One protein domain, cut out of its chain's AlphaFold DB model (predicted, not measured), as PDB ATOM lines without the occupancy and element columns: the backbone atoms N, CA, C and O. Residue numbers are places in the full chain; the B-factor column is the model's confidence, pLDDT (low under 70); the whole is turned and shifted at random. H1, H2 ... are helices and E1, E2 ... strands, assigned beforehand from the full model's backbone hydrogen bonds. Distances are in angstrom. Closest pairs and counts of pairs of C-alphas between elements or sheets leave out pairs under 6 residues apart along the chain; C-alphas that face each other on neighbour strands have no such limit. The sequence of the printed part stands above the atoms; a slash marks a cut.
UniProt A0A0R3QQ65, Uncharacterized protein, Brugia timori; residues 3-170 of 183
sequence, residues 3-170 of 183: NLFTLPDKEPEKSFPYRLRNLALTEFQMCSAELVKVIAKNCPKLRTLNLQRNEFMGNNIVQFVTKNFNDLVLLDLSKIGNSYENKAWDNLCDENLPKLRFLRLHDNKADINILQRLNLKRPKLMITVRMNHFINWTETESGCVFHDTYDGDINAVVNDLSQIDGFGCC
ATOM      1  N   ASN A   3     442.587 258.048 844.429       90.19
ATOM      2  CA  ASN A   3     443.898 257.965 845.091       90.19
ATOM      3  C   ASN A   3     443.874 258.292 846.595       90.19
ATOM      4  O   ASN A   3     444.735 257.808 847.320       90.19
ATOM      5  N   LEU A   4     442.902 259.083 847.075       92.94
ATOM      6  CA  LEU A   4     442.754 259.378 848.506       92.94
ATOM      7  C   LEU A   4     442.417 258.113 849.302       92.94
ATOM      8  O   LEU A   4     442.798 258.008 850.461       92.94
ATOM      9  N   PHE A   5     441.711 257.172 848.672       95.81
ATOM     10  CA  PHE A   5     441.263 255.917 849.264       95.81
ATOM     11  C   PHE A   5     442.162 254.736 848.892       95.81
ATOM     12  O   PHE A   5     441.798 253.598 849.166       95.81
ATOM     13  N   THR A   6     443.315 254.961 848.267       93.25
ATOM     14  CA  THR A   6     444.270 253.890 847.969       93.25
ATOM     15  C   THR A   6     445.107 253.587 849.208       93.25
ATOM     16  O   THR A   6     445.644 254.497 849.840       93.25
ATOM     17  N   LEU A   7     445.222 252.307 849.565       94.44
ATOM     18  CA  LEU A   7     446.105 251.879 850.649       94.44
ATOM     19  C   LEU A   7     447.566 251.862 850.174       94.44
ATOM     20  O   LEU A   7     447.821 251.415 849.055       94.44
ATOM     21  N   PRO A   8     448.522 252.320 850.998       94.69
ATOM     22  CA  PRO A   8     449.937 252.124 850.720       94.69
ATOM     23  C   PRO A   8     450.332 250.652 850.909       94.69
ATOM     24  O   PRO A   8     449.733 249.941 851.717       94.69
ATOM     25  N   ASP A   9     451.398 250.222 850.229       94.56
ATOM     26  CA  ASP A   9     451.919 248.850 850.347       94.56
ATOM     27  C   ASP A   9     452.503 248.555 851.739       94.56
ATOM     28  O   ASP A   9     452.469 247.420 852.213       94.56
ATOM     29  N   LYS A  10     453.058 249.578 852.403       96.31
ATOM     30  CA  LYS A  10     453.651 249.474 853.741       96.31
ATOM     31  C   LYS A  10     452.730 250.097 854.782       96.31
ATOM     32  O   LYS A  10     452.315 251.242 854.626       96.31
ATOM     33  N   GLU A  11     452.488 249.354 855.858       95.50
ATOM     34  CA  GLU A  11     451.715 249.786 857.033       95.50
ATOM     35  C   GLU A  11     450.335 250.390 856.677       95.50
ATOM     36  O   GLU A  11     450.001 251.501 857.119       95.50
ATOM     37  N   PRO A  12     449.505 249.696 855.866       96.19
ATOM     38  CA  PRO A  12     448.196 250.203 855.457       96.19
ATOM     39  C   PRO A  12     447.315 250.563 856.659       96.19
ATOM     40  O   PRO A  12     446.561 251.529 856.591       96.19
ATOM     41  N   GLU A  13     447.463 249.883 857.795       96.69
ATOM     42  CA  GLU A  13     446.739 250.145 859.038       96.69
ATOM     43  C   GLU A  13     447.020 251.510 859.683       96.69
ATOM     44  O   GLU A  13     446.253 251.979 860.540       96.69
ATOM     45  N   LYS A  14     448.104 252.173 859.269       95.69
ATOM     46  CA  LYS A  14     448.437 253.542 859.676       95.69
ATOM     47  C   LYS A  14     447.845 254.608 858.758       95.69
ATOM     48  O   LYS A  14     447.766 255.765 859.166       95.69
ATOM     49  N   SER A  15     447.405 254.226 857.563       96.25
ATOM     50  CA  SER A  15     446.890 255.151 856.557       96.25
ATOM     51  C   SER A  15     445.490 255.684 856.884       96.25
ATOM     52  O   SER A  15     444.717 255.080 857.635       96.25
ATOM     53  N   PHE A  16     445.159 256.832 856.287       95.56
ATOM     54  CA  PHE A  16     443.842 257.456 856.400       95.56
ATOM     55  C   PHE A  16     442.690 256.516 855.979       95.56
ATOM     56  O   PHE A  16     441.784 256.341 856.797       95.56
ATOM     57  N   PRO A  17     442.713 255.851 854.800       96.81
ATOM     58  CA  PRO A  17     441.594 255.009 854.357       96.81
ATOM     59  C   PRO A  17     441.313 253.860 855.318       96.81
ATOM     60  O   PRO A  17     440.168 253.618 855.689       96.81
ATOM     61  N   TYR A  18     442.368 253.211 855.817       97.50
ATOM     62  CA  TYR A  18     442.213 252.077 856.720       97.50
ATOM     63  C   TYR A  18     441.554 252.459 858.049       97.50
ATOM     64  O   TYR A  18     440.830 251.666 858.652       97.50
ATOM     65  N   ARG A  19     441.830 253.672 858.537       96.00
ATOM     66  CA  ARG A  19     441.318 254.180 859.816       96.00
ATOM     67  C   ARG A  19     439.976 254.894 859.684       96.00
ATOM     68  O   ARG A  19     439.374 255.202 860.714       96.00
ATOM     69  N   LEU A  20     439.514 255.148 858.462       96.12
ATOM     70  CA  LEU A  20     438.283 255.877 858.200       96.12
ATOM     71  C   LEU A  20     437.077 255.114 858.752       96.12
ATOM     72  O   LEU A  20     436.826 253.967 858.389       96.12
ATOM     73  N   ARG A  21     436.323 255.775 859.635       95.69
ATOM     74  CA  ARG A  21     435.094 255.228 860.233       95.69
ATOM     75  C   ARG A  21     433.833 255.863 859.678       95.69
ATOM     76  O   ARG A  21     432.816 255.185 859.590       95.69
ATOM     77  N   ASN A  22     433.912 257.134 859.297       95.31
ATOM     78  CA  ASN A  22     432.760 257.921 858.891       95.31
ATOM     79  C   ASN A  22     433.050 258.618 857.574       95.31
ATOM     80  O   ASN A  22     434.053 259.325 857.471       95.31
ATOM     81  N   LEU A  23     432.181 258.421 856.588       95.25
ATOM     82  CA  LEU A  23     432.317 259.040 855.280       95.25
ATOM     83  C   LEU A  23     430.972 259.568 854.793       95.25
ATOM     84  O   LEU A  23     430.010 258.814 854.653       95.25
ATOM     85  N   ALA A  24     430.940 260.859 854.479       94.69
ATOM     86  CA  ALA A  24     429.837 261.486 853.774       94.69
ATOM     87  C   ALA A  24     430.334 262.038 852.440       94.69
ATOM     88  O   ALA A  24     431.278 262.825 852.394       94.69
ATOM     89  N   LEU A  25     429.694 261.602 851.361       94.12
ATOM     90  CA  LEU A  25     429.907 262.075 849.997       94.12
ATOM     91  C   LEU A  25     428.593 262.649 849.463       94.12
ATOM     92  O   LEU A  25     428.127 262.244 848.408       94.12
ATOM     93  N   THR A  26     427.946 263.531 850.219       92.94
ATOM     94  CA  THR A  26     426.640 264.089 849.844       92.94
ATOM     95  C   THR A  26     426.756 264.993 848.625       92.94
ATOM     96  O   THR A  26     427.612 265.874 848.607       92.94
ATOM     97  N   GLU A  27     425.876 264.793 847.638       92.94
ATOM     98  CA  GLU A  27     425.807 265.624 846.423       92.94
ATOM     99  C   GLU A  27     427.176 265.750 845.732       92.94
ATOM    100  O   GLU A  27     427.571 266.785 845.194       92.94
ATOM    101  N   PHE A  28     427.949 264.667 845.784       92.50
ATOM    102  CA  PHE A  28     429.299 264.643 845.274       92.50
ATOM    103  C   PHE A  28     429.269 264.187 843.819       92.50
ATOM    104  O   PHE A  28     429.352 263.002 843.532       92.50
ATOM    105  N   GLN A  29     429.190 265.131 842.879       84.19
ATOM    106  CA  GLN A  29     429.011 264.859 841.442       84.19
ATOM    107  C   GLN A  29     429.973 263.802 840.854       84.19
ATOM    108  O   GLN A  29     429.625 263.105 839.905       84.19
ATOM    109  N   MET A  30     431.179 263.651 841.417       87.81
ATOM    110  CA  MET A  30     432.160 262.643 840.990       87.81
ATOM    111  C   MET A  30     432.010 261.279 841.694       87.81
ATOM    112  O   MET A  30     432.899 260.428 841.584       87.81
ATOM    113  N   CYS A  31     430.936 261.060 842.453       93.38
ATOM    114  CA  CYS A  31     430.646 259.796 843.115       93.38
ATOM    115  C   CYS A  31     430.200 258.763 842.077       93.38
ATOM    116  O   CYS A  31     429.043 258.711 841.668       93.38
ATOM    117  N   SER A  32     431.148 257.944 841.635       93.38
ATOM    118  CA  SER A  32     430.910 256.837 840.714       93.38
ATOM    119  C   SER A  32     430.873 255.500 841.454       93.38
ATOM    120  O   SER A  32     431.450 255.363 842.537       93.38
ATOM    121  N   ALA A  33     430.286 254.469 840.836       94.31
ATOM    122  CA  ALA A  33     430.398 253.094 841.330       94.31
ATOM    123  C   ALA A  33     431.855 252.676 841.582       94.31
ATOM    124  O   ALA A  33     432.121 251.942 842.528       94.31
ATOM    125  N   GLU A  34     432.802 253.146 840.764       95.25
ATOM    126  CA  GLU A  34     434.218 252.820 840.945       95.25
ATOM    127  C   GLU A  34     434.784 253.413 842.236       95.25
ATOM    128  O   GLU A  34     435.465 252.720 842.989       95.25
ATOM    129  N   LEU A  35     434.436 254.661 842.561       96.00
ATOM    130  CA  LEU A  35     434.831 255.256 843.835       96.00
ATOM    131  C   LEU A  35     434.270 254.458 845.021       96.00
ATOM    132  O   LEU A  35     435.006 254.162 845.960       96.00
ATOM    133  N   VAL A  36     432.993 254.065 844.967       97.00
ATOM    134  CA  VAL A  36     432.355 253.271 846.032       97.00
ATOM    135  C   VAL A  36     433.016 251.896 846.181       97.00
ATOM    136  O   VAL A  36     433.227 251.443 847.306       97.00
ATOM    137  N   LYS A  37     433.413 251.248 845.077       96.62
ATOM    138  CA  LYS A  37     434.171 249.984 845.103       96.62
ATOM    139  C   LYS A  37     435.534 250.138 845.768       96.62
ATOM    140  O   LYS A  37     435.905 249.311 846.599       96.62
ATOM    141  N   VAL A  38     436.265 251.200 845.431       96.94
ATOM    142  CA  VAL A  38     437.563 251.507 846.049       96.94
ATOM    143  C   VAL A  38     437.394 251.739 847.551       96.94
ATOM    144  O   VAL A  38     438.154 251.179 848.339       96.94
ATOM    145  N   ILE A  39     436.370 252.493 847.962       97.75
ATOM    146  CA  ILE A  39     436.051 252.718 849.380       97.75
ATOM    147  C   ILE A  39     435.758 251.390 850.085       97.75
ATOM    148  O   ILE A  39     436.359 251.119 851.120       97.75
ATOM    149  N   ALA A  40     434.898 250.540 849.513       97.50
ATOM    150  CA  ALA A  40     434.555 249.239 850.090       97.50
ATOM    151  C   ALA A  40     435.788 248.351 850.302       97.50
ATOM    152  O   ALA A  40     435.921 247.698 851.333       97.50
ATOM    153  N   LYS A  41     436.715 248.359 849.339       96.69
ATOM    154  CA  LYS A  41     437.942 247.558 849.388       96.69
ATOM    155  C   LYS A  41     438.950 248.076 850.418       96.69
ATOM    156  O   LYS A  41     439.628 247.281 851.063       96.69
ATOM    157  N   ASN A  42     439.076 249.395 850.544       97.62
ATOM    158  CA  ASN A  42     440.216 250.021 851.218       97.62
ATOM    159  C   ASN A  42     439.872 250.696 852.553       97.62
ATOM    160  O   ASN A  42     440.783 251.108 853.271       97.62
ATOM    161  N   CYS A  43     438.589 250.792 852.908       97.62
ATOM    162  CA  CYS A  43     438.120 251.363 854.174       97.62
ATOM    163  C   CYS A  43     437.478 250.280 855.063       97.62
ATOM    164  O   CYS A  43     436.284 250.357 855.359       97.62
ATOM    165  N   PRO A  44     438.237 249.263 855.518       96.19
ATOM    166  CA  PRO A  44     437.689 248.112 856.239       96.19
ATOM    167  C   PRO A  44     437.068 248.468 857.595       96.19
ATOM    168  O   PRO A  44     436.344 247.663 858.158       96.19
ATOM    169  N   LYS A  45     437.351 249.658 858.144       96.12
ATOM    170  CA  LYS A  45     436.801 250.127 859.426       96.12
ATOM    171  C   LYS A  45     435.611 251.073 859.265       96.12
ATOM    172  O   LYS A  45     435.203 251.687 860.255       96.12
ATOM    173  N   LEU A  46     435.072 251.218 858.052       97.44
ATOM    174  CA  LEU A  46     433.968 252.130 857.785       97.44
ATOM    175  C   LEU A  46     432.688 251.649 858.481       97.44
ATOM    176  O   LEU A  46     432.232 250.527 858.276       97.44
ATOM    177  N   ARG A  47     432.110 252.523 859.305       96.69
ATOM    178  CA  ARG A  47     430.899 252.278 860.100       96.69
ATOM    179  C   ARG A  47     429.726 253.147 859.677       96.69
ATOM    180  O   ARG A  47     428.585 252.738 859.881       96.69
ATOM    181  N   THR A  48     429.981 254.315 859.096       96.69
ATOM    182  CA  THR A  48     428.928 255.178 858.558       96.69
ATOM    183  C   THR A  48     429.254 255.602 857.136       96.69
ATOM    184  O   THR A  48     430.374 256.022 856.833       96.69
ATOM    185  N   LEU A  49     428.262 255.453 856.260       97.44
ATOM    186  CA  LEU A  49     428.360 255.812 854.854       97.44
ATOM    187  C   LEU A  49     427.122 256.606 854.443       97.44
ATOM    188  O   LEU A  49     426.005 256.092 854.477       97.44
ATOM    189  N   ASN A  50     427.347 257.848 854.027       96.69
ATOM    190  CA  ASN A  50     426.333 258.710 853.441       96.69
ATOM    191  C   ASN A  50     426.666 258.968 851.964       96.69
ATOM    192  O   ASN A  50     427.690 259.578 851.648       96.69
ATOM    193  N   LEU A  51     425.787 258.501 851.075       96.50
ATOM    194  CA  LEU A  51     425.850 258.699 849.623       96.50
ATOM    195  C   LEU A  51     424.648 259.500 849.106       96.50
ATOM    196  O   LEU A  51     424.296 259.397 847.929       96.50
ATOM    197  N   GLN A  52     424.013 260.288 849.970       95.25
ATOM    198  CA  GLN A  52     422.840 261.076 849.631       95.25
ATOM    199  C   GLN A  52     423.074 261.955 848.389       95.25
ATOM    200  O   GLN A  52     424.140 262.553 848.242       95.25
ATOM    201  N   ARG A  53     422.049 262.094 847.533       95.00
ATOM    202  CA  ARG A  53     422.054 262.970 846.338       95.00
ATOM    203  C   ARG A  53     423.102 262.616 845.272       95.00
ATOM    204  O   ARG A  53     423.484 263.472 844.482       95.00
ATOM    205  N   ASN A  54     423.567 261.368 845.218       95.62
ATOM    206  CA  ASN A  54     424.423 260.894 844.125       95.62
ATOM    207  C   ASN A  54     423.614 260.067 843.122       95.62
ATOM    208  O   ASN A  54     423.588 258.840 843.183       95.62
ATOM    209  N   GLU A  55     422.950 260.741 842.186       92.50
ATOM    210  CA  GLU A  55     421.997 260.106 841.259       92.50
ATOM    211  C   GLU A  55     422.648 259.314 840.112       92.50
ATOM    212  O   GLU A  55     421.975 258.563 839.408       92.50
ATOM    213  N   PHE A  56     423.965 259.463 839.928       90.06
ATOM    214  CA  PHE A  56     424.710 258.936 838.779       90.06
ATOM    215  C   PHE A  56     425.795 257.921 839.171       90.06
ATOM    216  O   PHE A  56     426.774 257.742 838.447       90.06
ATOM    217  N   MET A  57     425.631 257.224 840.301       93.19
ATOM    218  CA  MET A  57     426.584 256.187 840.721       93.19
ATOM    219  C   MET A  57     426.577 254.966 839.789       93.19
ATOM    220  O   MET A  57     427.545 254.209 839.771       93.19
ATOM    221  N   GLY A  58     425.523 254.794 838.988       88.25
ATOM    222  CA  GLY A  58     425.330 253.662 838.086       88.25
ATOM    223  C   GLY A  58     424.411 252.589 838.672       88.25
ATOM    224  O   GLY A  58     423.943 252.692 839.809       88.25
ATOM    225  N   ASN A  59     424.139 251.564 837.865       88.06
ATOM    226  CA  ASN A  59     423.222 250.480 838.214       88.06
ATOM    227  C   ASN A  59     423.854 249.523 839.238       88.06
ATOM    228  O   ASN A  59     425.078 249.390 839.318       88.06
ATOM    229  N   ASN A  60     423.014 248.806 839.980       91.94
ATOM    230  CA  ASN A  60     423.361 247.812 840.998       91.94
ATOM    231  C   ASN A  60     424.163 248.357 842.193       91.94
ATOM    232  O   ASN A  60     424.693 247.569 842.982       91.94
ATOM    233  N   ILE A  61     424.278 249.680 842.367       95.88
ATOM    234  CA  ILE A  61     425.088 250.240 843.457       95.88
ATOM    235  C   ILE A  61     424.529 249.866 844.832       95.88
ATOM    236  O   ILE A  61     425.299 249.540 845.731       95.88
ATOM    237  N   VAL A  62     423.201 249.816 844.983       97.00
ATOM    238  CA  VAL A  62     422.561 249.386 846.235       97.00
ATOM    239  C   VAL A  62     422.923 247.934 846.537       97.00
ATOM    240  O   VAL A  62     423.351 247.631 847.647       97.00
ATOM    241  N   GLN A  63     422.848 247.049 845.537       96.50
ATOM    242  CA  GLN A  63     423.238 245.645 845.689       96.50
ATOM    243  C   GLN A  63     424.734 245.489 846.005       96.50
ATOM    244  O   GLN A  63     425.125 244.610 846.771       96.50
ATOM    245  N   PHE A  64     425.588 246.325 845.412       97.38
ATOM    246  CA  PHE A  64     427.010 246.335 845.732       97.38
ATOM    247  C   PHE A  64     427.237 246.756 847.187       97.38
ATOM    248  O   PHE A  64     427.948 246.066 847.919       97.38
ATOM    249  N   VAL A  65     426.608 247.850 847.627       97.56
ATOM    250  CA  VAL A  65     426.756 248.361 848.993       97.56
ATOM    251  C   VAL A  65     426.301 247.323 850.019       97.56
ATOM    252  O   VAL A  65     427.038 247.037 850.962       97.56
ATOM    253  N   THR A  66     425.140 246.695 849.812       96.75
ATOM    254  CA  THR A  66     424.603 245.712 850.764       96.75
ATOM    255  C   THR A  66     425.498 244.486 850.944       96.75
ATOM    256  O   THR A  66     425.521 243.898 852.023       96.75
ATOM    257  N   LYS A  67     426.278 244.116 849.924       96.12
ATOM    258  CA  LYS A  67     427.146 242.930 849.953       96.12
ATOM    259  C   LYS A  67     428.559 243.176 850.481       96.12
ATOM    260  O   LYS A  67     429.207 242.216 850.883       96.12
ATOM    261  N   ASN A  68     429.058 244.412 850.435       97.31
ATOM    262  CA  ASN A  68     430.490 244.682 850.637       97.31
ATOM    263  C   ASN A  68     430.818 245.455 851.921       97.31
ATOM    264  O   ASN A  68     431.985 245.552 852.287       97.31
ATOM    265  N   PHE A  69     429.819 245.985 852.628       96.94
ATOM    266  CA  PHE A  69     430.031 246.871 853.774       96.94
ATOM    267  C   PHE A  69     429.523 246.279 855.099       96.94
ATOM    268  O   PHE A  69     428.640 246.825 855.761       96.94
ATOM    269  N   ASN A  70     430.091 245.147 855.515       94.94
ATOM    270  CA  ASN A  70     429.562 244.365 856.643       94.94
ATOM    271  C   ASN A  70     429.692 245.037 858.022       94.94
ATOM    272  O   ASN A  70     428.968 244.673 858.953       94.94
ATOM    273  N   ASP A  71     430.571 246.036 858.144       96.12
ATOM    274  CA  ASP A  71     430.792 246.787 859.382       96.12
ATOM    275  C   ASP A  71     429.969 248.078 859.501       96.12
ATOM    276  O   ASP A  71     430.030 248.750 860.540       96.12
ATOM    277  N   LEU A  72     429.148 248.399 858.490       97.06
ATOM    278  CA  LEU A  72     428.267 249.559 858.558       97.06
ATOM    279  C   LEU A  72     427.220 249.401 859.654       97.06
ATOM    280  O   LEU A  72     426.522 248.397 859.761       97.06
ATOM    281  N   VAL A  73     427.094 250.464 860.435       96.25
ATOM    282  CA  VAL A  73     426.060 250.683 861.444       96.25
ATOM    283  C   VAL A  73     425.018 251.669 860.928       96.25
ATOM    284  O   VAL A  73     423.843 251.547 861.277       96.25
ATOM    285  N   LEU A  74     425.432 252.593 860.058       96.31
ATOM    286  CA  LEU A  74     424.576 253.584 859.421       96.31
ATOM    287  C   LEU A  74     424.807 253.611 857.914       96.31
ATOM    288  O   LEU A  74     425.951 253.711 857.460       96.31
ATOM    289  N   LEU A  75     423.710 253.606 857.160       97.56
ATOM    290  CA  LEU A  75     423.716 253.799 855.716       97.56
ATOM    291  C   LEU A  75     422.650 254.820 855.306       97.56
ATOM    292  O   LEU A  75     421.462 254.619 855.564       97.56
ATOM    293  N   ASP A  76     423.077 255.887 854.633       96.94
ATOM    294  CA  ASP A  76     422.190 256.866 854.004       96.94
ATOM    295  C   ASP A  76     422.341 256.817 852.481       96.94
ATOM    296  O   ASP A  76     423.404 257.102 851.925       96.94
ATOM    297  N   LEU A  77     421.252 256.433 851.818       97.00
ATOM    298  CA  LEU A  77     421.117 256.371 850.367       97.00
ATOM    299  C   LEU A  77     419.987 257.288 849.886       97.00
ATOM    300  O   LEU A  77     419.370 257.011 848.865       97.00
ATOM    301  N   SER A  78     419.654 258.348 850.619       96.25
ATOM    302  CA  SER A  78     418.565 259.257 850.248       96.25
ATOM    303  C   SER A  78     418.801 259.936 848.900       96.25
ATOM    304  O   SER A  78     419.903 260.413 848.629       96.25
ATOM    305  N   LYS A  79     417.753 260.095 848.088       95.44
ATOM    306  CA  LYS A  79     417.805 260.840 846.815       95.44
ATOM    307  C   LYS A  79     418.907 260.349 845.867       95.44
ATOM    308  O   LYS A  79     419.610 261.160 845.279       95.44
ATOM    309  N   ILE A  80     419.098 259.039 845.729       95.69
ATOM    310  CA  ILE A  80     420.076 258.493 844.764       95.69
ATOM    311  C   ILE A  80     419.446 258.207 843.391       95.69
ATOM    312  O   ILE A  80     420.064 257.569 842.543       95.69
ATOM    313  N   GLY A  81     418.218 258.679 843.156       92.88
ATOM    314  CA  GLY A  81     417.574 258.681 841.843       92.88
ATOM    315  C   GLY A  81     417.523 257.295 841.196       92.88
ATOM    316  O   GLY A  81     417.131 256.312 841.824       92.88
ATOM    317  N   ASN A  82     417.949 257.218 839.934       91.81
ATOM    318  CA  ASN A  82     417.917 255.987 839.135       91.81
ATOM    319  C   ASN A  82     418.874 254.894 839.637       91.81
ATOM    320  O   ASN A  82     418.732 253.741 839.243       91.81
ATOM    321  N   SER A  83     419.830 255.230 840.506       93.94
ATOM    322  CA  SER A  83     420.699 254.248 841.153       93.94
ATOM    323  C   SER A  83     419.996 253.459 842.268       93.94
ATOM    324  O   SER A  83     420.563 252.481 842.754       93.94
ATOM    325  N   TYR A  84     418.794 253.860 842.704       95.81
ATOM    326  CA  TYR A  84     418.034 253.138 843.724       95.81
ATOM    327  C   TYR A  84     417.304 251.914 843.153       95.81
ATOM    328  O   TYR A  84     416.588 252.001 842.159       95.81
ATOM    329  N   GLU A  85     417.405 250.778 843.847       94.44
ATOM    330  CA  GLU A  85     416.796 249.518 843.417       94.44
ATOM    331  C   GLU A  85     416.130 248.777 844.585       94.44
ATOM    332  O   GLU A  85     416.799 248.249 845.473       94.44
ATOM    333  N   ASN A  86     414.798 248.655 844.549       95.31
ATOM    334  CA  ASN A  86     414.027 247.935 845.574       95.31
ATOM    335  C   ASN A  86     414.443 246.460 845.726       95.31
ATOM    336  O   ASN A  86     414.503 245.937 846.839       95.31
ATOM    337  N   LYS A  87     414.793 245.800 844.613       94.50
ATOM    338  CA  LYS A  87     415.193 244.381 844.584       94.50
ATOM    339  C   LYS A  87     416.425 244.080 845.443       94.50
ATOM    340  O   LYS A  87     416.608 242.931 845.838       94.50
ATOM    341  N   ALA A  88     417.273 245.069 845.727       95.25
ATOM    342  CA  ALA A  88     418.436 244.873 846.587       95.25
ATOM    343  C   ALA A  88     418.042 244.616 848.053       95.25
ATOM    344  O   ALA A  88     418.737 243.871 848.740       95.25
ATOM    345  N   TRP A  89     416.927 245.193 848.512       96.25
ATOM    346  CA  TRP A  89     416.416 245.015 849.875       96.25
ATOM    347  C   TRP A  89     415.627 243.718 850.035       96.25
ATOM    348  O   TRP A  89     415.755 243.053 851.056       96.25
ATOM    349  N   ASP A  90     414.861 243.332 849.013       94.38
ATOM    350  CA  ASP A  90     414.072 242.090 849.020       94.38
ATOM    351  C   ASP A  90     414.971 240.841 849.037       94.38
ATOM    352  O   ASP A  90     414.664 239.845 849.682       94.38
ATOM    353  N   ASN A  91     416.139 240.927 848.389       90.94
ATOM    354  CA  ASN A  91     417.133 239.852 848.325       90.94
ATOM    355  C   ASN A  91     418.221 239.949 849.412       90.94
ATOM    356  O   ASN A  91     419.286 239.344 849.265       90.94
ATOM    357  N   LEU A  92     418.017 240.750 850.463       92.94
ATOM    358  CA  LEU A  92     419.025 240.934 851.504       92.94
ATOM    359  C   LEU A  92     419.148 239.667 852.376       92.94
ATOM    360  O   LEU A  92     418.251 239.330 853.158       92.94
ATOM    361  N   CYS A  93     420.280 238.972 852.261       90.25
ATOM    362  CA  CYS A  93     420.599 237.806 853.087       90.25
ATOM    363  C   CYS A  93     421.010 238.220 854.512       90.25
ATOM    364  O   CYS A  93     421.413 239.359 854.741       90.25
ATOM    365  N   ASP A  94     420.960 237.286 855.467       88.50
ATOM    366  CA  ASP A  94     421.290 237.560 856.883       88.50
ATOM    367  C   ASP A  94     422.743 237.994 857.091       88.50
ATOM    368  O   ASP A  94     423.036 238.830 857.945       88.50
ATOM    369  N   GLU A  95     423.631 237.501 856.232       92.25
ATOM    370  CA  GLU A  95     425.053 237.849 856.218       92.25
ATOM    371  C   GLU A  95     425.332 239.247 855.639       92.25
ATOM    372  O   GLU A  95     426.464 239.726 855.684       92.25
ATOM    373  N   ASN A  96     424.332 239.917 855.054       96.25
ATOM    374  CA  ASN A  96     424.504 241.234 854.448       96.25
ATOM    375  C   ASN A  96     424.201 242.357 855.447       96.25
ATOM    376  O   ASN A  96     423.133 242.421 856.064       96.25
ATOM    377  N   LEU A  97     425.151 243.290 855.572       96.88
ATOM    378  CA  LEU A  97     425.085 244.418 856.505       96.88
ATOM    379  C   LEU A  97     424.728 243.985 857.948       96.88
ATOM    380  O   LEU A  97     423.820 244.570 858.544       96.88
ATOM    381  N   PRO A  98     425.370 242.958 858.541       96.12
ATOM    382  CA  PRO A  98     424.930 242.340 859.800       96.12
ATOM    383  C   PRO A  98     424.883 243.325 860.980       96.12
ATOM    384  O   PRO A  98     424.080 243.156 861.897       96.12
ATOM    385  N   LYS A  99     425.695 244.389 860.938       95.88
ATOM    386  CA  LYS A  99     425.801 245.407 861.998       95.88
ATOM    387  C   LYS A  99     424.925 246.643 861.781       95.88
ATOM    388  O   LYS A  99     424.936 247.526 862.642       95.88
ATOM    389  N   LEU A 100     424.170 246.708 860.682       96.38
ATOM    390  CA  LEU A 100     423.369 247.879 860.337       96.38
ATOM    391  C   LEU A 100     422.252 248.089 861.356       96.38
ATOM    392  O   LEU A 100     421.477 247.177 861.646       96.38
ATOM    393  N   ARG A 101     422.176 249.308 861.889       94.44
ATOM    394  CA  ARG A 101     421.168 249.733 862.866       94.44
ATOM    395  C   ARG A 101     420.277 250.838 862.333       94.44
ATOM    396  O   ARG A 101     419.117 250.896 862.720       94.44
ATOM    397  N   PHE A 102     420.802 251.685 861.450       95.25
ATOM    398  CA  PHE A 102     420.050 252.787 860.871       95.25
ATOM    399  C   PHE A 102     420.198 252.821 859.350       95.25
ATOM    400  O   PHE A 102     421.310 252.865 858.817       95.25
ATOM    401  N   LEU A 103     419.057 252.794 858.666       96.62
ATOM    402  CA  LEU A 103     418.945 252.844 857.218       96.62
ATOM    403  C   LEU A 103     418.040 254.004 856.808       96.62
ATOM    404  O   LEU A 103     416.853 254.043 857.143       96.62
ATOM    405  N   ARG A 104     418.600 254.928 856.032       95.94
ATOM    406  CA  ARG A 104     417.890 256.099 855.531       95.94
ATOM    407  C   ARG A 104     417.784 256.054 854.008       95.94
ATOM    408  O   ARG A 104     418.789 256.001 853.307       95.94
ATOM    409  N   LEU A 105     416.547 256.067 853.510       96.75
ATOM    410  CA  LEU A 105     416.187 255.885 852.096       96.75
ATOM    411  C   LEU A 105     415.252 256.993 851.592       96.75
ATOM    412  O   LEU A 105     414.341 256.724 850.806       96.75
ATOM    413  N   HIS A 106     415.416 258.226 852.081       95.38
ATOM    414  CA  HIS A 106     414.470 259.302 851.781       95.38
ATOM    415  C   HIS A 106     414.366 259.566 850.279       95.38
ATOM    416  O   HIS A 106     415.375 259.595 849.577       95.38
ATOM    417  N   ASP A 107     413.139 259.794 849.811       93.50
ATOM    418  CA  ASP A 107     412.832 260.279 848.458       93.50
ATOM    419  C   ASP A 107     413.339 259.383 847.307       93.50
ATOM    420  O   ASP A 107     413.614 259.856 846.208       93.50
ATOM    421  N   ASN A 108     413.414 258.068 847.534       94.69
ATOM    422  CA  ASN A 108     413.789 257.074 846.517       94.69
ATOM    423  C   ASN A 108     412.601 256.323 845.883       94.69
ATOM    424  O   ASN A 108     412.809 255.397 845.102       94.69
ATOM    425  N   LYS A 109     411.352 256.667 846.236       91.94
ATOM    426  CA  LYS A 109     410.146 255.878 845.886       91.94
ATOM    427  C   LYS A 109     410.281 254.402 846.308       91.94
ATOM    428  O   LYS A 109     409.991 253.482 845.542       91.94
ATOM    429  N   ALA A 110     410.779 254.189 847.525       93.88
ATOM    430  CA  ALA A 110     410.969 252.858 848.081       93.88
ATOM    431  C   ALA A 110     409.638 252.100 848.198       93.88
ATOM    432  O   ALA A 110     408.634 252.666 848.629       93.88
ATOM    433  N   ASP A 111     409.645 250.817 847.840       96.00
ATOM    434  CA  ASP A 111     408.510 249.926 848.066       96.00
ATOM    435  C   ASP A 111     408.430 249.600 849.559       96.00
ATOM    436  O   ASP A 111     409.275 248.895 850.122       96.00
ATOM    437  N   ILE A 112     407.403 250.148 850.201       94.94
ATOM    438  CA  ILE A 112     407.205 250.038 851.643       94.94
ATOM    439  C   ILE A 112     406.997 248.586 852.068       94.94
ATOM    440  O   ILE A 112     407.524 248.198 853.106       94.94
ATOM    441  N   ASN A 113     406.342 247.751 851.256       96.00
ATOM    442  CA  ASN A 113     406.079 246.358 851.617       96.00
ATOM    443  C   ASN A 113     407.383 245.553 851.728       96.00
ATOM    444  O   ASN A 113     407.518 244.703 852.608       96.00
ATOM    445  N   ILE A 114     408.359 245.824 850.853       97.12
ATOM    446  CA  ILE A 114     409.691 245.201 850.925       97.12
ATOM    447  C   ILE A 114     410.393 245.613 852.222       97.12
ATOM    448  O   ILE A 114     410.931 244.770 852.941       97.12
ATOM    449  N   LEU A 115     410.362 246.905 852.552       97.25
ATOM    450  CA  LEU A 115     411.040 247.425 853.738       97.25
ATOM    451  C   LEU A 115     410.361 247.002 855.049       97.25
ATOM    452  O   LEU A 115     411.047 246.776 856.042       97.25
ATOM    453  N   GLN A 116     409.040 246.833 855.048       96.38
ATOM    454  CA  GLN A 116     408.276 246.260 856.155       96.38
ATOM    455  C   GLN A 116     408.680 244.805 856.421       96.38
ATOM    456  O   GLN A 116     409.006 244.462 857.557       96.38
ATOM    457  N   ARG A 117     408.765 243.961 855.379       96.00
ATOM    458  CA  ARG A 117     409.276 242.583 855.513       96.00
ATOM    459  C   ARG A 117     410.717 242.550 856.017       96.00
ATOM    460  O   ARG A 117     411.042 241.748 856.892       96.00
ATOM    461  N   LEU A 118     411.571 243.439 855.507       96.56
ATOM    462  CA  LEU A 118     412.945 243.580 855.988       96.56
ATOM    463  C   LEU A 118     412.986 243.964 857.474       96.56
ATOM    464  O   LEU A 118     413.771 243.394 858.230       96.56
ATOM    465  N   ASN A 119     412.144 244.905 857.907       96.31
ATOM    466  CA  ASN A 119     412.083 245.332 859.301       96.31
ATOM    467  C   ASN A 119     411.536 244.228 860.223       96.31
ATOM    468  O   ASN A 119     412.096 244.031 861.292       96.31
ATOM    469  N   LEU A 120     410.550 243.432 859.797       95.31
ATOM    470  CA  LEU A 120     410.106 242.248 860.555       95.31
ATOM    471  C   LEU A 120     411.231 241.223 860.730       95.31
ATOM    472  O   LEU A 120     411.414 240.671 861.810       95.31
ATOM    473  N   LYS A 121     412.028 241.003 859.678       94.50
ATOM    474  CA  LYS A 121     413.195 240.114 859.717       94.50
ATOM    475  C   LYS A 121     414.317 240.660 860.609       94.50
ATOM    476  O   LYS A 121     415.091 239.898 861.185       94.50
ATOM    477  N   ARG A 122     414.435 241.987 860.712       94.69
ATOM    478  CA  ARG A 122     415.479 242.694 861.470       94.69
ATOM    479  C   ARG A 122     414.839 243.779 862.347       94.69
ATOM    480  O   ARG A 122     415.047 244.959 862.081       94.69
ATOM    481  N   PRO A 123     414.123 243.418 863.428       93.38
ATOM    482  CA  PRO A 123     413.294 244.359 864.199       93.38
ATOM    483  C   PRO A 123     414.081 245.491 864.871       93.38
ATOM    484  O   PRO A 123     413.525 246.528 865.210       93.38
ATOM    485  N   LYS A 124     415.398 245.320 865.045       91.69
ATOM    486  CA  LYS A 124     416.300 246.352 865.583       91.69
ATOM    487  C   LYS A 124     416.837 247.322 864.520       91.69
ATOM    488  O   LYS A 124     417.542 248.263 864.878       91.69
ATOM    489  N   LEU A 125     416.572 247.083 863.233       94.50
ATOM    490  CA  LEU A 125     416.982 247.960 862.140       94.50
ATOM    491  C   LEU A 125     415.963 249.088 861.985       94.50
ATOM    492  O   LEU A 125     414.864 248.874 861.481       94.50
ATOM    493  N   MET A 126     416.346 250.301 862.361       94.00
ATOM    494  CA  MET A 126     415.535 251.493 862.133       94.00
ATOM    495  C   MET A 126     415.599 251.887 860.657       94.00
ATOM    496  O   MET A 126     416.681 252.151 860.128       94.00
ATOM    497  N   ILE A 127     414.440 251.945 859.998       95.56
ATOM    498  CA  ILE A 127     414.320 252.314 858.583       95.56
ATOM    499  C   ILE A 127     413.464 253.568 858.460       95.56
ATOM    500  O   ILE A 127     412.346 253.614 858.971       95.56
ATOM    501  N   THR A 128     413.961 254.569 857.737       94.00
ATOM    502  CA  THR A 128     413.213 255.790 857.424       94.00
ATOM    503  C   THR A 128     413.251 256.087 855.922       94.00
ATOM    504  O   THR A 128     414.298 256.023 855.277       94.00
ATOM    505  N   VAL A 129     412.087 256.404 855.352       94.12
ATOM    506  CA  VAL A 129     411.872 256.621 853.903       94.12
ATOM    507  C   VAL A 129     411.368 258.029 853.576       94.12
ATOM    508  O   VAL A 129     411.300 258.409 852.411       94.12
ATOM    509  N   ARG A 130     411.012 258.801 854.603       90.69
ATOM    510  CA  ARG A 130     410.585 260.200 854.534       90.69
ATOM    511  C   ARG A 130     410.815 260.856 855.895       90.69
ATOM    512  O   ARG A 130     411.012 260.159 856.890       90.69
ATOM    513  N   MET A 131     410.798 262.183 855.932       86.38
ATOM    514  CA  MET A 131     410.947 262.946 857.175       86.38
ATOM    515  C   MET A 131     409.868 262.575 858.195       86.38
ATOM    516  O   MET A 131     408.740 262.263 857.814       86.38
ATOM    517  N   ASN A 132     410.220 262.637 859.481       83.88
ATOM    518  CA  ASN A 132     409.313 262.377 860.607       83.88
ATOM    519  C   ASN A 132     408.626 260.994 860.574       83.88
ATOM    520  O   ASN A 132     407.535 260.827 861.110       83.88
ATOM    521  N   HIS A 133     409.235 260.002 859.926       86.44
ATOM    522  CA  HIS A 133     408.640 258.679 859.766       86.44
ATOM    523  C   HIS A 133     409.691 257.586 859.912       86.44
ATOM    524  O   HIS A 133     410.726 257.612 859.245       86.44
ATOM    525  N   PHE A 134     409.366 256.570 860.699       92.12
ATOM    526  CA  PHE A 134     410.102 255.318 860.784       92.12
ATOM    527  C   PHE A 134     409.140 254.180 860.489       92.12
ATOM    528  O   PHE A 134     407.979 254.262 860.865       92.12
ATOM    529  N   ILE A 135     409.621 253.121 859.842       93.38
ATOM    530  CA  ILE A 135     408.847 251.882 859.771       93.38
ATOM    531  C   ILE A 135     408.742 251.325 861.189       93.38
ATOM    532  O   ILE A 135     409.753 250.985 861.803       93.38
ATOM    533  N   ASN A 136     407.517 251.256 861.691       93.56
ATOM    534  CA  ASN A 136     407.167 250.740 863.002       93.56
ATOM    535  C   ASN A 136     405.902 249.885 862.904       93.56
ATOM    536  O   ASN A 136     405.063 250.053 862.018       93.56
ATOM    537  N   TRP A 137     405.787 248.945 863.831       94.56
ATOM    538  CA  TRP A 137     404.658 248.036 863.934       94.56
ATOM    539  C   TRP A 137     404.501 247.567 865.374       94.56
ATOM    540  O   TRP A 137     405.421 247.683 866.187       94.56
ATOM    541  N   THR A 138     403.326 247.034 865.677       92.50
ATOM    542  CA  THR A 138     403.016 246.412 866.964       92.50
ATOM    543  C   THR A 138     402.645 244.955 866.741       92.50
ATOM    544  O   THR A 138     401.893 244.636 865.818       92.50
ATOM    545  N   GLU A 139     403.203 244.071 867.567       93.88
ATOM    546  CA  GLU A 139     402.801 242.668 867.617       93.88
ATOM    547  C   GLU A 139     401.426 242.546 868.278       93.88
ATOM    548  O   GLU A 139     401.145 243.182 869.294       93.88
ATOM    549  N   THR A 140     400.564 241.737 867.684       92.81
ATOM    550  CA  THR A 140     399.196 241.460 868.120       92.81
ATOM    551  C   THR A 140     398.968 239.952 868.092       92.81
ATOM    552  O   THR A 140     399.727 239.214 867.467       92.81
ATOM    553  N   GLU A 141     397.886 239.481 868.711       92.06
ATOM    554  CA  GLU A 141     397.536 238.052 868.717       92.06
ATOM    555  C   GLU A 141     397.351 237.461 867.306       92.06
ATOM    556  O   GLU A 141     397.559 236.267 867.105       92.06
ATOM    557  N   SER A 142     396.985 238.285 866.318       89.56
ATOM    558  CA  SER A 142     396.726 237.872 864.932       89.56
ATOM    559  C   SER A 142     397.865 238.185 863.953       89.56
ATOM    560  O   SER A 142     397.724 237.922 862.757       89.56
ATOM    561  N   GLY A 143     398.995 238.722 864.427       90.31
ATOM    562  CA  GLY A 143     400.143 239.092 863.592       90.31
ATOM    563  C   GLY A 143     400.703 240.471 863.934       90.31
ATOM    564  O   GLY A 143     400.683 240.888 865.085       90.31
ATOM    565  N   CYS A 144     401.208 241.204 862.943       93.31
ATOM    566  CA  CYS A 144     401.749 242.551 863.133       93.31
ATOM    567  C   CYS A 144     400.892 243.612 862.433       93.31
ATOM    568  O   CYS A 144     400.473 243.424 861.288       93.31
ATOM    569  N   VAL A 145     400.695 244.753 863.091       93.31
ATOM    570  CA  VAL A 145     400.038 245.932 862.510       93.31
ATOM    571  C   VAL A 145     401.084 247.018 862.305       93.31
ATOM    572  O   VAL A 145     401.717 247.438 863.272       93.31
ATOM    573  N   PHE A 146     401.282 247.449 861.058       93.69
ATOM    574  CA  PHE A 146     402.152 248.577 860.723       93.69
ATOM    575  C   PHE A 146     401.424 249.902 860.903       93.69
ATOM    576  O   PHE A 146     400.231 249.998 860.619       93.69
ATOM    577  N   HIS A 147     402.171 250.918 861.323       90.00
ATOM    578  CA  HIS A 147     401.635 252.251 861.574       90.00
ATOM    579  C   HIS A 147     402.057 253.216 860.467       90.00
ATOM    580  O   HIS A 147     403.198 253.193 860.007       90.00
ATOM    581  N   ASP A 148     401.136 254.080 860.045       82.38
ATOM    582  CA  ASP A 148     401.419 255.130 859.054       82.38
ATOM    583  C   ASP A 148     402.207 256.306 859.655       82.38
ATOM    584  O   ASP A 148     402.870 257.069 858.934       82.38
ATOM    585  N   THR A 149     402.118 256.453 860.979       79.62
ATOM    586  CA  THR A 149     402.790 257.461 861.796       79.62
ATOM    587  C   THR A 149     403.681 256.809 862.845       79.62
ATOM    588  O   THR A 149     403.433 255.707 863.341       79.62
ATOM    589  N   TYR A 150     404.755 257.514 863.192       79.19
ATOM    590  CA  TYR A 150     405.556 257.155 864.347       79.19
ATOM    591  C   TYR A 150     405.003 257.881 865.573       79.19
ATOM    592  O   TYR A 150     405.261 259.068 865.757       79.19
ATOM    593  N   ASP A 151     404.251 257.156 866.400       71.00
ATOM    594  CA  ASP A 151     403.584 257.706 867.591       71.00
ATOM    595  C   ASP A 151     404.528 257.844 868.805       71.00
ATOM    596  O   ASP A 151     404.116 258.251 869.890       71.00
ATOM    597  N   GLY A 152     405.806 257.490 868.636       78.38
ATOM    598  CA  GLY A 152     406.845 257.663 869.648       78.38
ATOM    599  C   GLY A 152     407.512 259.040 869.603       78.38
ATOM    600  O   GLY A 152     407.309 259.843 868.692       78.38
ATOM    601  N   ASP A 153     408.390 259.295 870.572       84.19
ATOM    602  CA  ASP A 153     409.195 260.515 870.598       84.19
ATOM    603  C   ASP A 153     410.355 260.422 869.595       84.19
ATOM    604  O   ASP A 153     411.408 259.834 869.859       84.19
ATOM    605  N   ILE A 154     410.166 261.024 868.420       83.44
ATOM    606  CA  ILE A 154     411.199 261.092 867.382       83.44
ATOM    607  C   ILE A 154     412.466 261.784 867.903       83.44
ATOM    608  O   ILE A 154     413.565 261.403 867.500       83.44
ATOM    609  N   ASN A 155     412.354 262.766 868.803       82.81
ATOM    610  CA  ASN A 155     413.531 263.444 869.341       82.81
ATOM    611  C   ASN A 155     414.353 262.500 870.216       82.81
ATOM    612  O   ASN A 155     415.579 262.522 870.130       82.81
ATOM    613  N   ALA A 156     413.706 261.630 870.995       85.94
ATOM    614  CA  ALA A 156     414.399 260.588 871.750       85.94
ATOM    615  C   ALA A 156     415.157 259.630 870.814       85.94
ATOM    616  O   ALA A 156     416.343 259.384 871.019       85.94
ATOM    617  N   VAL A 157     414.525 259.187 869.720       85.38
ATOM    618  CA  VAL A 157     415.189 258.351 868.701       85.38
ATOM    619  C   VAL A 157     416.384 259.073 868.078       85.38
ATOM    620  O   VAL A 157     417.455 258.490 867.925       85.38
ATOM    621  N   VAL A 158     416.234 260.351 867.722       83.00
ATOM    622  CA  VAL A 158     417.327 261.159 867.161       83.00
ATOM    623  C   VAL A 158     418.467 261.328 868.169       83.00
ATOM    624  O   VAL A 158     419.631 261.232 867.781       83.00
ATOM    625  N   ASN A 159     418.160 261.522 869.453       85.62
ATOM    626  CA  ASN A 159     419.159 261.592 870.518       85.62
ATOM    627  C   ASN A 159     419.927 260.271 870.660       85.62
ATOM    628  O   ASN A 159     421.155 260.295 870.748       85.62
ATOM    629  N   ASP A 160     419.250 259.125 870.590       86.38
ATOM    630  CA  ASP A 160     419.904 257.812 870.618       86.38
ATOM    631  C   ASP A 160     420.782 257.593 869.379       86.38
ATOM    632  O   ASP A 160     421.928 257.147 869.480       86.38
ATOM    633  N   LEU A 161     420.286 257.960 868.194       85.44
ATOM    634  CA  LEU A 161     421.051 257.880 866.949       85.44
ATOM    635  C   LEU A 161     422.269 258.812 866.952       85.44
ATOM    636  O   LEU A 161     423.293 258.461 866.367       85.44
ATOM    637  N   SER A 162     422.203 259.953 867.646       85.00
ATOM    638  CA  SER A 162     423.332 260.883 867.790       85.00
ATOM    639  C   SER A 162     424.537 260.272 868.511       85.00
ATOM    640  O   SER A 162     425.659 260.740 868.327       85.00
ATOM    641  N   GLN A 163     424.326 259.182 869.259       86.31
ATOM    642  CA  GLN A 163     425.395 258.407 869.894       86.31
ATOM    643  C   GLN A 163     426.163 257.525 868.895       86.31
ATOM    644  O   GLN A 163     427.206 256.960 869.230       86.31
ATOM    645  N   ILE A 164     425.664 257.362 867.665       83.81
ATOM    646  CA  ILE A 164     426.392 256.674 866.599       83.81
ATOM    647  C   ILE A 164     427.418 257.652 866.020       83.81
ATOM    648  O   ILE A 164     427.056 258.632 865.366       83.81
ATOM    649  N   ASP A 165     428.707 257.348 866.205       82.06
ATOM    650  CA  ASP A 165     429.808 258.059 865.542       82.06
ATOM    651  C   ASP A 165     429.489 258.275 864.057       82.06
ATOM    652  O   ASP A 165     429.258 257.309 863.339       82.06
ATOM    653  N   GLY A 166     429.496 259.526 863.586       76.94
ATOM    654  CA  GLY A 166     429.227 259.870 862.184       76.94
ATOM    655  C   GLY A 166     427.759 260.133 861.826       76.94
ATOM    656  O   GLY A 166     427.500 260.581 860.709       76.94
ATOM    657  N   PHE A 167     426.806 259.958 862.752       82.50
ATOM    658  CA  PHE A 167     425.396 260.311 862.524       82.50
ATOM    659  C   PHE A 167     425.212 261.784 862.132       82.50
ATOM    660  O   PHE A 167     424.485 262.086 861.188       82.50
ATOM    661  N   GLY A 168     425.949 262.698 862.776       73.62
ATOM    662  CA  GLY A 168     425.907 264.132 862.462       73.62
ATOM    663  C   GLY A 168     426.260 264.479 861.007       73.62
ATOM    664  O   GLY A 168     425.841 265.519 860.509       73.62
ATOM    665  N   CYS A 169     426.961 263.594 860.287       70.44
ATOM    666  CA  CYS A 169     427.300 263.783 858.874       70.44
ATOM    667  C   CYS A 169     426.152 263.416 857.910       70.44
ATOM    668  O   CYS A 169     426.313 263.530 856.696       70.44
ATOM    669  N   CYS A 170     425.011 262.940 858.422       66.62
ATOM    670  CA  CYS A 170     423.891 262.422 857.627       66.62
ATOM    671  C   CYS A 170     422.680 263.369 857.575       66.62
ATOM    672  O   CYS A 170     421.624 262.995 857.071       66.62
TER     673      CYS A 170
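This is residues 3 to 170 of the 183 residues of an uncharacterized protein of Brugia timori (UniProt A0A0R3QQ65). The chain winds in stacked turns, a short solenoid: strands E1 to E5 line one side as a parallel sheet, and helices H2, H3, H4 and H5 stand in a row on the other. Residues 3 to 15 and H1 lie at one end and the hairpin of E6 and E7 at the other; the last stretch folds back, and H7 covers E2 on the side away from the helix row. The 168 printed residues have seven named helices and seven named strands, in the order H1 E1 H2 E2 H3 E3 H4 E4 H5 E5 E6 E7 H6 H7. The class is mixed, helices and strands, with 72 residues, under half, in named elements. The whole is compact, with a radius of gyration of the C-alphas of 16.5 A, but elongated in outline, spanning 59 by 32 by 28 A.

H1, residues 16 to 19, only just touches H2, residues 33 to 42, with 3 pairs of C-alphas within 8 A; the closest are Pro 17 and Asn 42, 6.1 A apart. E1, residues 22 to 24, and E2, residues 48 to 50, are parallel, with N 23 and O 48 3.0 A apart, within hydrogen-bond range. H2 only just touches H3, residues 61 to 68, with 3 pairs within 8 A, closest at the C-alphas of Ala 40 and Asn 68, 6.1 A, at a shallow tilt of 12 degrees, the same way. E3, residues 74 to 76, is parallel to E2, with N 49 and O 74 at 3.1 A. H4, residues 87 to 90, touches H5, residues 112 to 121; their closest C-alphas, Asp 90 and Ile 114, are 5.7 A apart. E4, residues 102 to 104, is parallel to E3 and to E5, residues 126 to 128; N 75 and O 102 are 3.0 A apart, N 103 and O 126 2.9 A. Four strand-helix-strand units, two parallel neighbour strands with a helix between, have right-handed crossovers: E1, H2, E2; E2, H3, E3; E3, H4, E4; and E4, H5, E5. E6, residues 137 to 140, and E7, residues 143 to 146, form an antiparallel hairpin, with N 138 and O 145 2.9 A apart. H6, residues 154 to 162, touches no helix. H7, residues 167 to 170, is over E2 at a height over the sheet of 7.2 A. In H2, H3, H5 and H6 every O i to N i+4 pair is within hydrogen-bond range; H1, H4 and H7 are too short for one.

H1 begins at C-alpha 16, (443.842, 257.456, 856.400). H2 measures 14.3 A, H5 14.1 A, H6 12.1 A and H3 10.6 A from first to last C-alpha. H7 ends at C-alpha 170, (423.891, 262.422, 857.627).

The C-alphas farthest apart, Lys 10 and Glu 141, are 59.2 A apart. The printed part has no cut, and the link from H4 to E4 is long. Residue 170 is under 70 in pLDDT.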